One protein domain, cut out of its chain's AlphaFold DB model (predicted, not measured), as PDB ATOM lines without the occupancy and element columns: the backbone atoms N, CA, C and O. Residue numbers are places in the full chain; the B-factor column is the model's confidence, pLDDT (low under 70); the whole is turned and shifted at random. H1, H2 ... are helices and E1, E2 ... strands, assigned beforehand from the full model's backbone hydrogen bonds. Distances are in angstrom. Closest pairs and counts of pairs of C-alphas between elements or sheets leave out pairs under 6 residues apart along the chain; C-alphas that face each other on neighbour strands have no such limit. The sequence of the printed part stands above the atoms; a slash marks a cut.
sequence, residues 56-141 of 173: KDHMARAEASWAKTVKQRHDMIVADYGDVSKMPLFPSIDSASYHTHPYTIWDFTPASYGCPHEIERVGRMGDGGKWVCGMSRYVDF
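AT A GLANCE: This is residues 56 to 141 of the 173 residues of the protein "Methyltranfer_dom domain-containing protein" of Verticillium longisporum (UniProt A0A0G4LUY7). One long helix, H1, runs beside a small hairpin of strands E1 and E2, with E1 nearer to it; short helices H2 and H3 lie toward opposite ends. The printed part has 86 residues with elements in the order H1 H2 E1 E2 H3, mostly helix, the sheet E1 - E2 antiparallel. It is only just loose, close to compact, with radius of gyration of the C-alphas 14.6 A and spans 41 by 23 by 21 A.

HOW THE PARTS SIT: H1, residues 56 to 80, is apart from H2, residues 95 to 100. The closest C-alphas of H1 and E1, residues 119 to 122, are Ser 65 and Glu 120, 6.4 A. E1 and E2, residues 130 to 133, form a hairpin; N 122 and O 130 are within hydrogen-bond range, 2.8 A. H3, residues 135 to 139, is apart from H1. Every O i to N i+4 pair is within range in H1 and H3; H2 has 0 of 2, and 2 of 3 O i to N i+3 pairs.

IN THESE COORDINATES: H1 runs 36.2 A from C-alpha 56 at (-61.428, 30.544, -21.325); H3 ends at C-alpha 139, (-54.571, 29.304, -2.928).

THE WHOLE: The printed part has no cut. Links H1 to H2 and H2 to E1 are long. Residues 110 to 114 and 124 to 129 have pLDDT under 70.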
ATOM      1  N   LYS A  56     -61.478  29.081 -21.409       84.38
ATOM      2  CA  LYS A  56     -61.428  30.544 -21.325       84.38
ATOM      3  C   LYS A  56     -60.744  31.021 -20.041       84.38
ATOM      4  O   LYS A  56     -59.869  31.880 -20.101       84.38
ATOM      5  N   ASP A  57     -61.123  30.457 -18.898       82.94
ATOM      6  CA  ASP A  57     -60.582  30.851 -17.594       82.94
ATOM      7  C   ASP A  57     -59.132  30.392 -17.436       82.94
ATOM      8  O   ASP A  57     -58.299  31.125 -16.904       82.94
ATOM      9  N   HIS A  58     -58.810  29.206 -17.953       77.44
ATOM     10  CA  HIS A  58     -57.444  28.703 -18.011       77.44
ATOM     11  C   HIS A  58     -56.540  29.636 -18.829       77.44
ATOM     12  O   HIS A  58     -55.498  30.062 -18.334       77.44
ATOM     13  N   MET A  59     -56.961  30.021 -20.039       81.50
ATOM     14  CA  MET A  59     -56.209  30.954 -20.885       81.50
ATOM     15  C   MET A  59     -56.057  32.330 -20.230       81.50
ATOM     16  O   MET A  59     -54.963  32.883 -20.236       81.50
ATOM     17  N   ALA A  60     -57.118  32.864 -19.619       85.06
ATOM     18  CA  ALA A  60     -57.062  34.156 -18.936       85.06
ATOM     19  C   ALA A  60     -56.056  34.156 -17.772       85.06
ATOM     20  O   ALA A  60     -55.307  35.116 -17.594       85.06
ATOM     21  N   ARG A  61     -55.998  33.066 -16.995       80.56
ATOM     22  CA  ARG A  61     -55.021  32.913 -15.905       80.56
ATOM     23  C   ARG A  61     -53.598  32.725 -16.424       80.56
ATOM     24  O   ARG A  61     -52.675  33.324 -15.873       80.56
ATOM     25  N   ALA A  62     -53.419  31.928 -17.477       79.31
ATOM     26  CA  ALA A  62     -52.120  31.737 -18.112       79.31
ATOM     27  C   ALA A  62     -51.561  33.066 -18.647       79.31
ATOM     28  O   ALA A  62     -50.398  33.379 -18.402       79.31
ATOM     29  N   GLU A  63     -52.405  33.882 -19.280       83.19
ATOM     30  CA  GLU A  63     -52.036  35.210 -19.777       83.19
ATOM     31  C   GLU A  63     -51.679  36.172 -18.637       83.19
ATOM     32  O   GLU A  63     -50.667  36.866 -18.703       83.19
ATOM     33  N   ALA A  64     -52.452  36.179 -17.545       84.50
ATOM     34  CA  ALA A  64     -52.151  37.008 -16.378       84.50
ATOM     35  C   ALA A  64     -50.803  36.634 -15.727       84.50
ATOM     36  O   ALA A  64     -50.005  37.512 -15.384       84.50
ATOM     37  N   SER A  65     -50.525  35.332 -15.595       77.69
ATOM     38  CA  SER A  65     -49.235  34.818 -15.118       77.69
ATOM     39  C   SER A  65     -48.100  35.214 -16.067       77.69
ATOM     40  O   SER A  65     -47.082  35.763 -15.638       77.69
ATOM     41  N   TRP A  66     -48.297  35.037 -17.377       81.00
ATOM     42  CA  TRP A  66     -47.328  35.449 -18.385       81.00
ATOM     43  C   TRP A  66     -47.026  36.950 -18.294       81.00
ATOM     44  O   TRP A  66     -45.858  37.315 -18.153       81.00
ATOM     45  N   ALA A  67     -48.045  37.810 -18.254       84.12
ATOM     46  CA  ALA A  67     -47.894  39.261 -18.156       84.12
ATOM     47  C   ALA A  67     -47.122  39.686 -16.892       84.12
ATOM     48  O   ALA A  67     -46.227  40.535 -16.961       84.12
ATOM     49  N   LYS A  68     -47.390  39.043 -15.747       83.56
ATOM     50  CA  LYS A  68     -46.622  39.239 -14.505       83.56
ATOM     51  C   LYS A  68     -45.141  38.914 -14.710       83.56
ATOM     52  O   LYS A  68     -44.287  39.727 -14.356       83.56
ATOM     53  N   THR A  69     -44.825  37.770 -15.324       77.56
ATOM     54  CA  THR A  69     -43.425  37.389 -15.586       77.56
ATOM     55  C   THR A  69     -42.744  38.323 -16.588       77.56
ATOM     56  O   THR A  69     -41.566  38.633 -16.428       77.56
ATOM     57  N   VAL A  70     -43.468  38.823 -17.599       83.31
ATOM     58  CA  VAL A  70     -42.951  39.817 -18.553       83.31
ATOM     59  C   VAL A  70     -42.556  41.089 -17.818       83.31
ATOM     60  O   VAL A  70     -41.445  41.576 -18.023       83.31
ATOM     61  N   LYS A  71     -43.421  41.605 -16.939       86.19
ATOM     62  CA  LYS A  71     -43.114  42.797 -16.143       86.19
ATOM     63  C   LYS A  71     -41.878  42.579 -15.267       86.19
ATOM     64  O   LYS A  71     -40.955  43.380 -15.320       86.19
ATOM     65  N   GLN A  72     -41.823  41.466 -14.534       81.00
ATOM     66  CA  GLN A  72     -40.677  41.129 -13.680       81.00
ATOM     67  C   GLN A  72     -39.358  41.045 -14.460       81.00
ATOM     68  O   GLN A  72     -38.326  41.488 -13.962       81.00
ATOM     69  N   ARG A  73     -39.385  40.512 -15.692       82.12
ATOM     70  CA  ARG A  73     -38.214  40.499 -16.581       82.12
ATOM     71  C   ARG A  73     -37.759  41.909 -16.941       82.12
ATOM     72  O   ARG A  73     -36.575  42.191 -16.825       82.12
ATOM     73  N   HIS A  74     -38.676  42.780 -17.359       85.56
ATOM     74  CA  HIS A  74     -38.329  44.153 -17.732       85.56
ATOM     75  C   HIS A  74     -37.786  44.939 -16.540       85.56
ATOM     76  O   HIS A  74     -36.744  45.573 -16.667       85.56
ATOM     77  N   ASP A  75     -38.441  44.840 -15.381       86.62
ATOM     78  CA  ASP A  75     -38.009  45.521 -14.159       86.62
ATOM     79  C   ASP A  75     -36.578  45.103 -13.770       86.62
ATOM     80  O   ASP A  75     -35.752  45.951 -13.442       86.62
ATOM     81  N   MET A  76     -36.259  43.807 -13.868       81.06
ATOM     82  CA  MET A  76     -34.915  43.288 -13.589       81.06
ATOM     83  C   MET A  76     -33.886  43.719 -14.640       81.06
ATOM     84  O   MET A  76     -32.807  44.169 -14.273       81.06
ATOM     85  N   ILE A  77     -34.215  43.649 -15.934       84.25
ATOM     86  CA  ILE A  77     -33.294  44.075 -16.999       84.25
ATOM     87  C   ILE A  77     -32.945  45.557 -16.846       84.25
ATOM     88  O   ILE A  77     -31.783  45.932 -16.988       84.25
ATOM     89  N   VAL A  78     -33.935  46.395 -16.531       87.69
ATOM     90  CA  VAL A  78     -33.721  47.825 -16.289       87.69
ATOM     91  C   VAL A  78     -32.860  48.044 -15.045       87.69
ATOM     92  O   VAL A  78     -31.952  48.869 -15.093       87.69
ATOM     93  N   ALA A  79     -33.115  47.310 -13.960       85.56
ATOM     94  CA  ALA A  79     -32.351  47.436 -12.721       85.56
ATOM     95  C   ALA A  79     -30.877  47.025 -12.884       85.56
ATOM     96  O   ALA A  79     -29.999  47.718 -12.376       85.56
ATOM     97  N   ASP A  80     -30.609  45.942 -13.618       83.06
ATOM     98  CA  ASP A  80     -29.277  45.334 -13.669       83.06
ATOM     99  C   ASP A  80     -28.445  45.766 -14.886       83.06
ATOM    100  O   ASP A  80     -27.231  45.932 -14.774       83.06
ATOM    101  N   TYR A  81     -29.072  45.963 -16.050       83.62
ATOM    102  CA  TYR A  81     -28.375  46.284 -17.309       83.62
ATOM    103  C   TYR A  81     -28.808  47.606 -17.940       83.62
ATOM    104  O   TYR A  81     -28.141  48.108 -18.851       83.62
ATOM    105  N   GLY A  82     -29.941  48.163 -17.512       86.81
ATOM    106  CA  GLY A  82     -30.576  49.337 -18.105       86.81
ATOM    107  C   GLY A  82     -31.255  49.079 -19.455       86.81
ATOM    108  O   GLY A  82     -32.301  49.664 -19.718       86.81
ATOM    109  N   ASP A  83     -30.696  48.207 -20.302       86.56
ATOM    110  CA  ASP A  83     -31.252  47.851 -21.610       86.56
ATOM    111  C   ASP A  83     -31.052  46.366 -21.955       86.56
ATOM    112  O   ASP A  83     -30.061  45.744 -21.566       86.56
ATOM    113  N   VAL A  84     -31.974  45.814 -22.752       83.12
ATOM    114  CA  VAL A  84     -31.969  44.403 -23.175       83.12
ATOM    115  C   VAL A  84     -30.733  44.064 -24.016       83.12
ATOM    116  O   VAL A  84     -30.212  42.959 -23.896       83.12
ATOM    117  N   SER A  85     -30.219  44.996 -24.833       85.88
ATOM    118  CA  SER A  85     -29.053  44.735 -25.699       85.88
ATOM    119  C   SER A  85     -27.762  44.451 -24.927       85.88
ATOM    120  O   SER A  85     -26.828  43.865 -25.472       85.88
ATOM    121  N   LYS A  86     -27.713  44.855 -23.655       85.44
ATOM    122  CA  LYS A  86     -26.560  44.683 -22.769       85.44
ATOM    123  C   LYS A  86     -26.641  43.412 -21.928       85.44
ATOM    124  O   LYS A  86     -25.672  43.095 -21.247       85.44
ATOM    125  N   MET A  87     -27.765  42.696 -21.969       82.50
ATOM    126  CA  MET A  87     -27.963  41.484 -21.183       82.50
ATOM    127  C   MET A  87     -27.330  40.270 -21.886       82.50
ATOM    128  O   MET A  87     -27.812  39.859 -22.945       82.50
ATOM    129  N   PRO A  88     -26.286  39.645 -21.312       84.50
ATOM    130  CA  PRO A  88     -25.747  38.397 -21.839       84.50
ATOM    131  C   PRO A  88     -26.675  37.216 -21.506       84.50
ATOM    132  O   PRO A  88     -27.413  37.238 -20.524       84.50
ATOM    133  N   LEU A  89     -26.603  36.136 -22.294       83.00
ATOM    134  CA  LEU A  89     -27.407  34.923 -22.056       83.00
ATOM    135  C   LEU A  89     -27.015  34.182 -20.764       83.00
ATOM    136  O   LEU A  89     -27.852  33.524 -20.144       83.00
ATOM    137  N   PHE A  90     -25.742  34.280 -20.375       82.69
ATOM    138  CA  PHE A  90     -25.165  33.648 -19.188       82.69
ATOM    139  C   PHE A  90     -24.202  34.634 -18.501       82.69
ATOM    140  O   PHE A  90     -22.997  34.561 -18.733       82.69
ATOM    141  N   PRO A  91     -24.707  35.598 -17.708       79.19
ATOM    142  CA  PRO A  91     -23.872  36.592 -17.024       79.19
ATOM    143  C   PRO A  91     -22.966  35.988 -15.943       79.19
ATOM    144  O   PRO A  91     -21.873  36.493 -15.703       79.19
ATOM    145  N   SER A  92     -23.405  34.903 -15.304       81.06
ATOM    146  CA  SER A  92     -22.653  34.214 -14.258       81.06
ATOM    147  C   SER A  92     -21.746  33.134 -14.850       81.06
ATOM    148  O   SER A  92     -22.191  32.008 -15.081       81.06
ATOM    149  N   ILE A  93     -20.469  33.455 -15.051       80.50
ATOM    150  CA  ILE A  93     -19.441  32.507 -15.522       80.50
ATOM    151  C   ILE A  93     -18.533  31.990 -14.396       80.50
ATOM    152  O   ILE A  93     -17.815  31.010 -14.581       80.50
ATOM    153  N   ASP A  94     -18.587  32.620 -13.224       81.44
ATOM    154  CA  ASP A  94     -17.832  32.262 -12.025       81.44
ATOM    155  C   ASP A  94     -18.668  32.518 -10.755       81.44
ATOM    156  O   ASP A  94     -19.783  33.040 -10.807       81.44
ATOM    157  N   SER A  95     -18.152  32.128  -9.587       76.56
ATOM    158  CA  SER A  95     -18.873  32.301  -8.319       76.56
ATOM    159  C   SER A  95     -19.082  33.768  -7.933       76.56
ATOM    160  O   SER A  95     -20.091  34.087  -7.312       76.56
ATOM    161  N   ALA A  96     -18.169  34.670  -8.299       79.56
ATOM    162  CA  ALA A  96     -18.267  36.085  -7.954       79.56
ATOM    163  C   ALA A  96     -19.367  36.784  -8.771       79.56
ATOM    164  O   ALA A  96     -20.209  37.485  -8.216       79.56
ATOM    165  N   SER A  97     -19.398  36.535 -10.079       77.56
ATOM    166  CA  SER A  97     -20.423  37.012 -11.010       77.56
ATOM    167  C   SER A  97     -21.805  36.434 -10.702       77.56
ATOM    168  O   SER A  97     -22.794  37.143 -10.882       77.56
ATOM    169  N   TYR A  98     -21.891  35.220 -10.145       74.19
ATOM    170  CA  TYR A  98     -23.155  34.652  -9.664       74.19
ATOM    171  C   TYR A  98     -23.817  35.501  -8.570       74.19
ATOM    172  O   TYR A  98     -25.034  35.677  -8.578       74.19
ATOM    173  N   HIS A  99     -23.040  36.059  -7.636       74.31
ATOM    174  CA  HIS A  99     -23.593  36.894  -6.565       74.31
ATOM    175  C   HIS A  99     -24.173  38.217  -7.079       74.31
ATOM    176  O   HIS A  99     -25.108  38.746  -6.476       74.31
ATOM    177  N   THR A 100     -23.656  38.720  -8.200       77.44
ATOM    178  CA  THR A 100     -24.116  39.963  -8.827       77.44
ATOM    179  C   THR A 100     -25.277  39.713  -9.791       77.44
ATOM    180  O   THR A 100     -26.276  40.424  -9.747       77.44
ATOM    181  N   HIS A 101     -25.181  38.677 -10.628       77.81
ATOM    182  CA  HIS A 101     -26.150  38.366 -11.682       77.81
ATOM    183  C   HIS A 101     -26.459  36.858 -11.720       77.81
ATOM    184  O   HIS A 101     -25.934  36.127 -12.561       77.81
ATOM    185  N   PRO A 102     -27.327  36.363 -10.821       72.75
ATOM    186  CA  PRO A 102     -27.543  34.927 -10.637       72.75
ATOM    187  C   PRO A 102     -28.416  34.268 -11.717       72.75
ATOM    188  O   PRO A 102     -28.615  33.059 -11.675       72.75
ATOM    189  N   TYR A 103     -28.967  35.020 -12.674       75.81
ATOM    190  CA  TYR A 103     -29.877  34.483 -13.695       75.81
ATOM    191  C   TYR A 103     -29.180  34.047 -14.976       75.81
ATOM    192  O   TYR A 103     -28.080  34.467 -15.317       75.81
ATOM    193  N   THR A 104     -29.882  33.197 -15.711       78.81
ATOM    194  CA  THR A 104     -29.479  32.630 -16.997       78.81
ATOM    195  C   THR A 104     -30.627  32.747 -17.993       78.81
ATOM    196  O   THR A 104     -31.757  33.053 -17.615       78.81
ATOM    197  N   ILE A 105     -30.376  32.428 -19.265       77.62
ATOM    198  CA  ILE A 105     -31.424  32.335 -20.294       77.62
ATOM    199  C   ILE A 105     -32.630  31.476 -19.852       77.62
ATOM    200  O   ILE A 105     -33.767  31.755 -20.231       77.62
ATOM    201  N   TRP A 106     -32.406  30.481 -18.990       74.81
ATOM    202  CA  TRP A 106     -33.446  29.579 -18.495       74.81
ATOM    203  C   TRP A 106     -34.458  30.251 -17.565       74.81
ATOM    204  O   TRP A 106     -35.588  29.785 -17.451       74.81
ATOM    205  N   ASP A 107     -34.102  31.379 -16.950       75.69
ATOM    206  CA  ASP A 107     -35.040  32.186 -16.168       75.69
ATOM    207  C   ASP A 107     -36.058  32.925 -17.054       75.69
ATOM    208  O   ASP A 107     -37.101  33.371 -16.572       75.69
ATOM    209  N   PHE A 108     -35.781  33.033 -18.357       73.88
ATOM    210  CA  PHE A 108     -36.637  33.702 -19.339       73.88
ATOM    211  C   PHE A 108     -37.524  32.727 -20.112       73.88
ATOM    212  O   PHE A 108     -38.552  33.135 -20.655       73.88
ATOM    213  N   THR A 109     -37.157  31.447 -20.146       71.00
ATOM    214  CA  THR A 109     -37.937  30.407 -20.816       71.00
ATOM    215  C   THR A 109     -38.940  29.787 -19.846       71.00
ATOM    216  O   THR A 109     -38.536  29.334 -18.773       71.00
ATOM    217  N   PRO A 110     -40.237  29.722 -20.188       69.44
ATOM    218  CA  PRO A 110     -41.190  28.979 -19.379       69.44
ATOM    219  C   PRO A 110     -40.833  27.490 -19.347       69.44
ATOM    220  O   PRO A 110     -40.331  26.953 -20.335       69.44
ATOM    221  N   ALA A 111     -41.118  26.809 -18.232       65.06
ATOM    222  CA  ALA A 111     -40.948  25.362 -18.164       65.06
ATOM    223  C   ALA A 111     -41.823  24.677 -19.220       65.06
ATOM    224  O   ALA A 111     -43.053  24.694 -19.149       65.06
ATOM    225  N   SER A 112     -41.179  24.037 -20.191       59.16
ATOM    226  CA  SER A 112     -41.843  23.232 -21.207       59.16
ATOM    227  C   SER A 112     -42.183  21.854 -20.636       59.16
ATOM    228  O   SER A 112     -41.541  20.862 -20.978       59.16
ATOM    229  N   TYR A 113     -43.164  21.759 -19.736       54.78
ATOM    230  CA  TYR A 113     -43.741  20.453 -19.410       54.78
ATOM    231  C   TYR A 113     -45.215  20.528 -19.003       54.78
ATOM    232  O   TYR A 113     -45.546  20.946 -17.899       54.78
ATOM    233  N   GLY A 114     -46.079  20.101 -19.932       61.38
ATOM    234  CA  GLY A 114     -47.214  19.178 -19.760       61.38
ATOM    235  C   GLY A 114     -48.191  19.305 -18.586       61.38
ATOM    236  O   GLY A 114     -48.923  18.351 -18.339       61.38
ATOM    237  N   CYS A 115     -48.222  20.403 -17.837       70.06
ATOM    238  CA  CYS A 115     -49.181  20.562 -16.752       70.06
ATOM    239  C   CYS A 115     -50.594  20.768 -17.335       70.06
ATOM    240  O   CYS A 115     -50.788  21.672 -18.146       70.06
ATOM    241  N   PRO A 116     -51.607  19.987 -16.915       72.75
ATOM    242  CA  PRO A 116     -53.003  20.220 -17.300       72.75
ATOM    243  C   PRO A 116     -53.623  21.445 -16.597       72.75
ATOM    244  O   PRO A 116     -54.794  21.752 -16.808       72.75
ATOM    245  N   HIS A 117     -52.853  22.113 -15.739       77.19
ATOM    246  CA  HIS A 117     -53.201  23.334 -15.021       77.19
ATOM    247  C   HIS A 117     -52.224  24.462 -15.387       77.19
ATOM    248  O   HIS A 117     -51.259  24.264 -16.122       77.19
ATOM    249  N   GLU A 118     -52.486  25.674 -14.909       75.69
ATOM    250  CA  GLU A 118     -51.601  26.816 -15.121       75.69
ATOM    251  C   GLU A 118     -50.218  26.583 -14.500       75.69
ATOM    252  O   GLU A 118     -50.100  26.063 -13.391       75.69
ATOM    253  N   ILE A 119     -49.169  26.973 -15.223       79.75
ATOM    254  CA  ILE A 119     -47.787  26.903 -14.751       79.75
ATOM    255  C   ILE A 119     -47.362  28.305 -14.307       79.75
ATOM    256  O   ILE A 119     -47.458  29.262 -15.076       79.75
ATOM    257  N   GLU A 120     -46.871  28.433 -13.077       77.81
ATOM    258  CA  GLU A 120     -46.327  29.687 -12.543       77.81
ATOM    259  C   GLU A 120     -44.911  29.473 -11.995       77.81
ATOM    260  O   GLU A 120     -44.634  28.478 -11.323       77.81
ATOM    261  N   ARG A 121     -44.002  30.415 -12.279       75.94
ATOM    262  CA  ARG A 121     -42.664  30.448 -11.673       75.94
ATOM    263  C   ARG A 121     -42.753  31.127 -10.313       75.94
ATOM    264  O   ARG A 121     -43.146  32.288 -10.226       75.94
ATOM    265  N   VAL A 122     -42.336  30.428  -9.266       75.88
ATOM    266  CA  VAL A 122     -42.307  30.927  -7.888       75.88
ATOM    267  C   VAL A 122     -40.858  31.109  -7.437       75.88
ATOM    268  O   VAL A 122     -40.008  30.250  -7.673       75.88
ATOM    269  N   GLY A 123     -40.587  32.237  -6.777       71.69
ATOM    270  CA  GLY A 123     -39.262  32.604  -6.267       71.69
ATOM    271  C   GLY A 123     -38.600  33.745  -7.044       71.69
ATOM    272  O   GLY A 123     -39.146  34.267  -8.020       71.69
ATOM    273  N   ARG A 124     -37.410  34.155  -6.591       69.19
ATOM    274  CA  ARG A 124     -36.645  35.253  -7.201       69.19
ATOM    275  C   ARG A 124     -36.172  34.882  -8.611       69.19
ATOM    276  O   ARG A 124     -35.926  33.715  -8.930       69.19
ATOM    277  N   MET A 125     -36.064  35.872  -9.493       69.56
ATOM    278  CA  MET A 125     -35.403  35.692 -10.791       69.56
ATOM    279  C   MET A 125     -33.917  35.350 -10.567       69.56
ATOM    280  O   MET A 125     -33.261  36.011  -9.768       69.56
ATOM    281  N   GLY A 126     -33.412  34.295 -11.217       66.31
ATOM    282  CA  GLY A 126     -32.025  33.819 -11.088       66.31
ATOM    283  C   GLY A 126     -31.729  32.830  -9.961       66.31
ATOM    284  O   GLY A 126     -30.646  32.266  -9.891       66.31
ATOM    285  N   ASP A 127     -32.698  32.539  -9.101       66.25
ATOM    286  CA  ASP A 127     -32.516  31.566  -8.018       66.25
ATOM    287  C   ASP A 127     -32.902  30.128  -8.424       66.25
ATOM    288  O   ASP A 127     -33.406  29.350  -7.622       66.25
ATOM    289  N   GLY A 128     -32.778  29.787  -9.716       60.75
ATOM    290  CA  GLY A 128     -33.225  28.483 -10.228       60.75
ATOM    291  C   GLY A 128     -34.700  28.207  -9.910       60.75
ATOM    292  O   GLY A 128     -35.042  27.139  -9.407       60.75
ATOM    293  N   GLY A 129     -35.554  29.214 -10.135       63.09
ATOM    294  CA  GLY A 129     -36.919  29.276  -9.611       63.09
ATOM    295  C   GLY A 129     -37.752  28.015  -9.841       63.09
ATOM    296  O   GLY A 129     -37.629  27.316 -10.848       63.09
ATOM    297  N   LYS A 130     -38.643  27.741  -8.889       71.75
ATOM    298  CA  LYS A 130     -39.490  26.549  -8.902       71.75
ATOM    299  C   LYS A 130     -40.696  26.800  -9.790       71.75
ATOM    300  O   LYS A 130     -41.361  27.827  -9.667       71.75
ATOM    301  N   TRP A 131     -41.012  25.848 -10.653       75.75
ATOM    302  CA  TRP A 131     -42.241  25.881 -11.435       75.75
ATOM    303  C   TRP A 131     -43.340  25.130 -10.687       75.75
ATOM    304  O   TRP A 131     -43.161  23.973 -10.310       75.75
ATOM    305  N   VAL A 132     -44.467  25.798 -10.457       79.00
ATOM    306  CA  VAL A 132     -45.642  25.230  -9.795       79.00
ATOM    307  C   VAL A 132     -46.730  24.993 -10.834       79.00
ATOM    308  O   VAL A 132     -47.079  25.887 -11.600       79.00
ATOM    309  N   CYS A 133     -47.262  23.774 -10.842       78.56
ATOM    310  CA  CYS A 133     -48.382  23.345 -11.670       78.56
ATOM    311  C   CYS A 133     -49.678  23.468 -10.856       78.56
ATOM    312  O   CYS A 133     -49.856  22.758  -9.868       78.56
ATOM    313  N   GLY A 134     -50.580  24.362 -11.260       80.44
ATOM    314  CA  GLY A 134     -51.887  24.552 -10.632       80.44
ATOM    315  C   GLY A 134     -51.859  25.393  -9.358       80.44
ATOM    316  O   GLY A 134     -52.466  24.991  -8.366       80.44
ATOM    317  N   MET A 135     -51.183  26.549  -9.372       78.81
ATOM    318  CA  MET A 135     -51.108  27.454  -8.212       78.81
ATOM    319  C   MET A 135     -52.488  27.805  -7.634       78.81
ATOM    320  O   MET A 135     -52.659  27.869  -6.416       78.81
ATOM    321  N   SER A 136     -53.497  27.944  -8.499       75.38
ATOM    322  CA  SER A 136     -54.880  28.223  -8.103       75.38
ATOM    323  C   SER A 136     -55.462  27.184  -7.141       75.38
ATOM    324  O   SER A 136     -56.241  27.510  -6.254       75.38
ATOM    325  N   ARG A 137     -55.029  25.927  -7.249       76.06
ATOM    326  CA  ARG A 137     -55.513  24.841  -6.391       76.06
ATOM    327  C   ARG A 137     -54.970  24.926  -4.965       76.06
ATOM    328  O   ARG A 137     -55.589  24.378  -4.059       76.06
ATOM    329  N   TYR A 138     -53.814  25.564  -4.781       75.31
ATOM    330  CA  TYR A 138     -53.200  25.745  -3.467       75.31
ATOM    331  C   TYR A 138     -53.733  26.994  -2.765       75.31
ATOM    332  O   TYR A 138     -53.951  26.955  -1.559       75.31
ATOM    333  N   VAL A 139     -53.977  28.082  -3.504       74.25
ATOM    334  CA  VAL A 139     -54.571  29.304  -2.928       74.25
ATOM    335  C   VAL A 139     -56.018  29.093  -2.485       74.25
ATOM    336  O   VAL A 139     -56.420  29.646  -1.468       74.25
ATOM    337  N   ASP A 140     -56.763  28.240  -3.191       72.00
ATOM    338  CA  ASP A 140     -58.146  27.888  -2.854       72.00
ATOM    339  C   ASP A 140     -58.228  26.705  -1.863       72.00
ATOM    340  O   ASP A 140     -59.306  26.153  -1.625       72.00
ATOM    341  N   PHE A 141     -57.095  26.263  -1.298       74.12
ATOM    342  CA  PHE A 141     -57.075  25.126  -0.383       74.12
ATOM    343  C   PHE A 141     -57.786  25.475   0.941       74.12
ATOM    344  O   PHE A 141     -57.509  26.528   1.520       74.12
TER     345      PHE A 141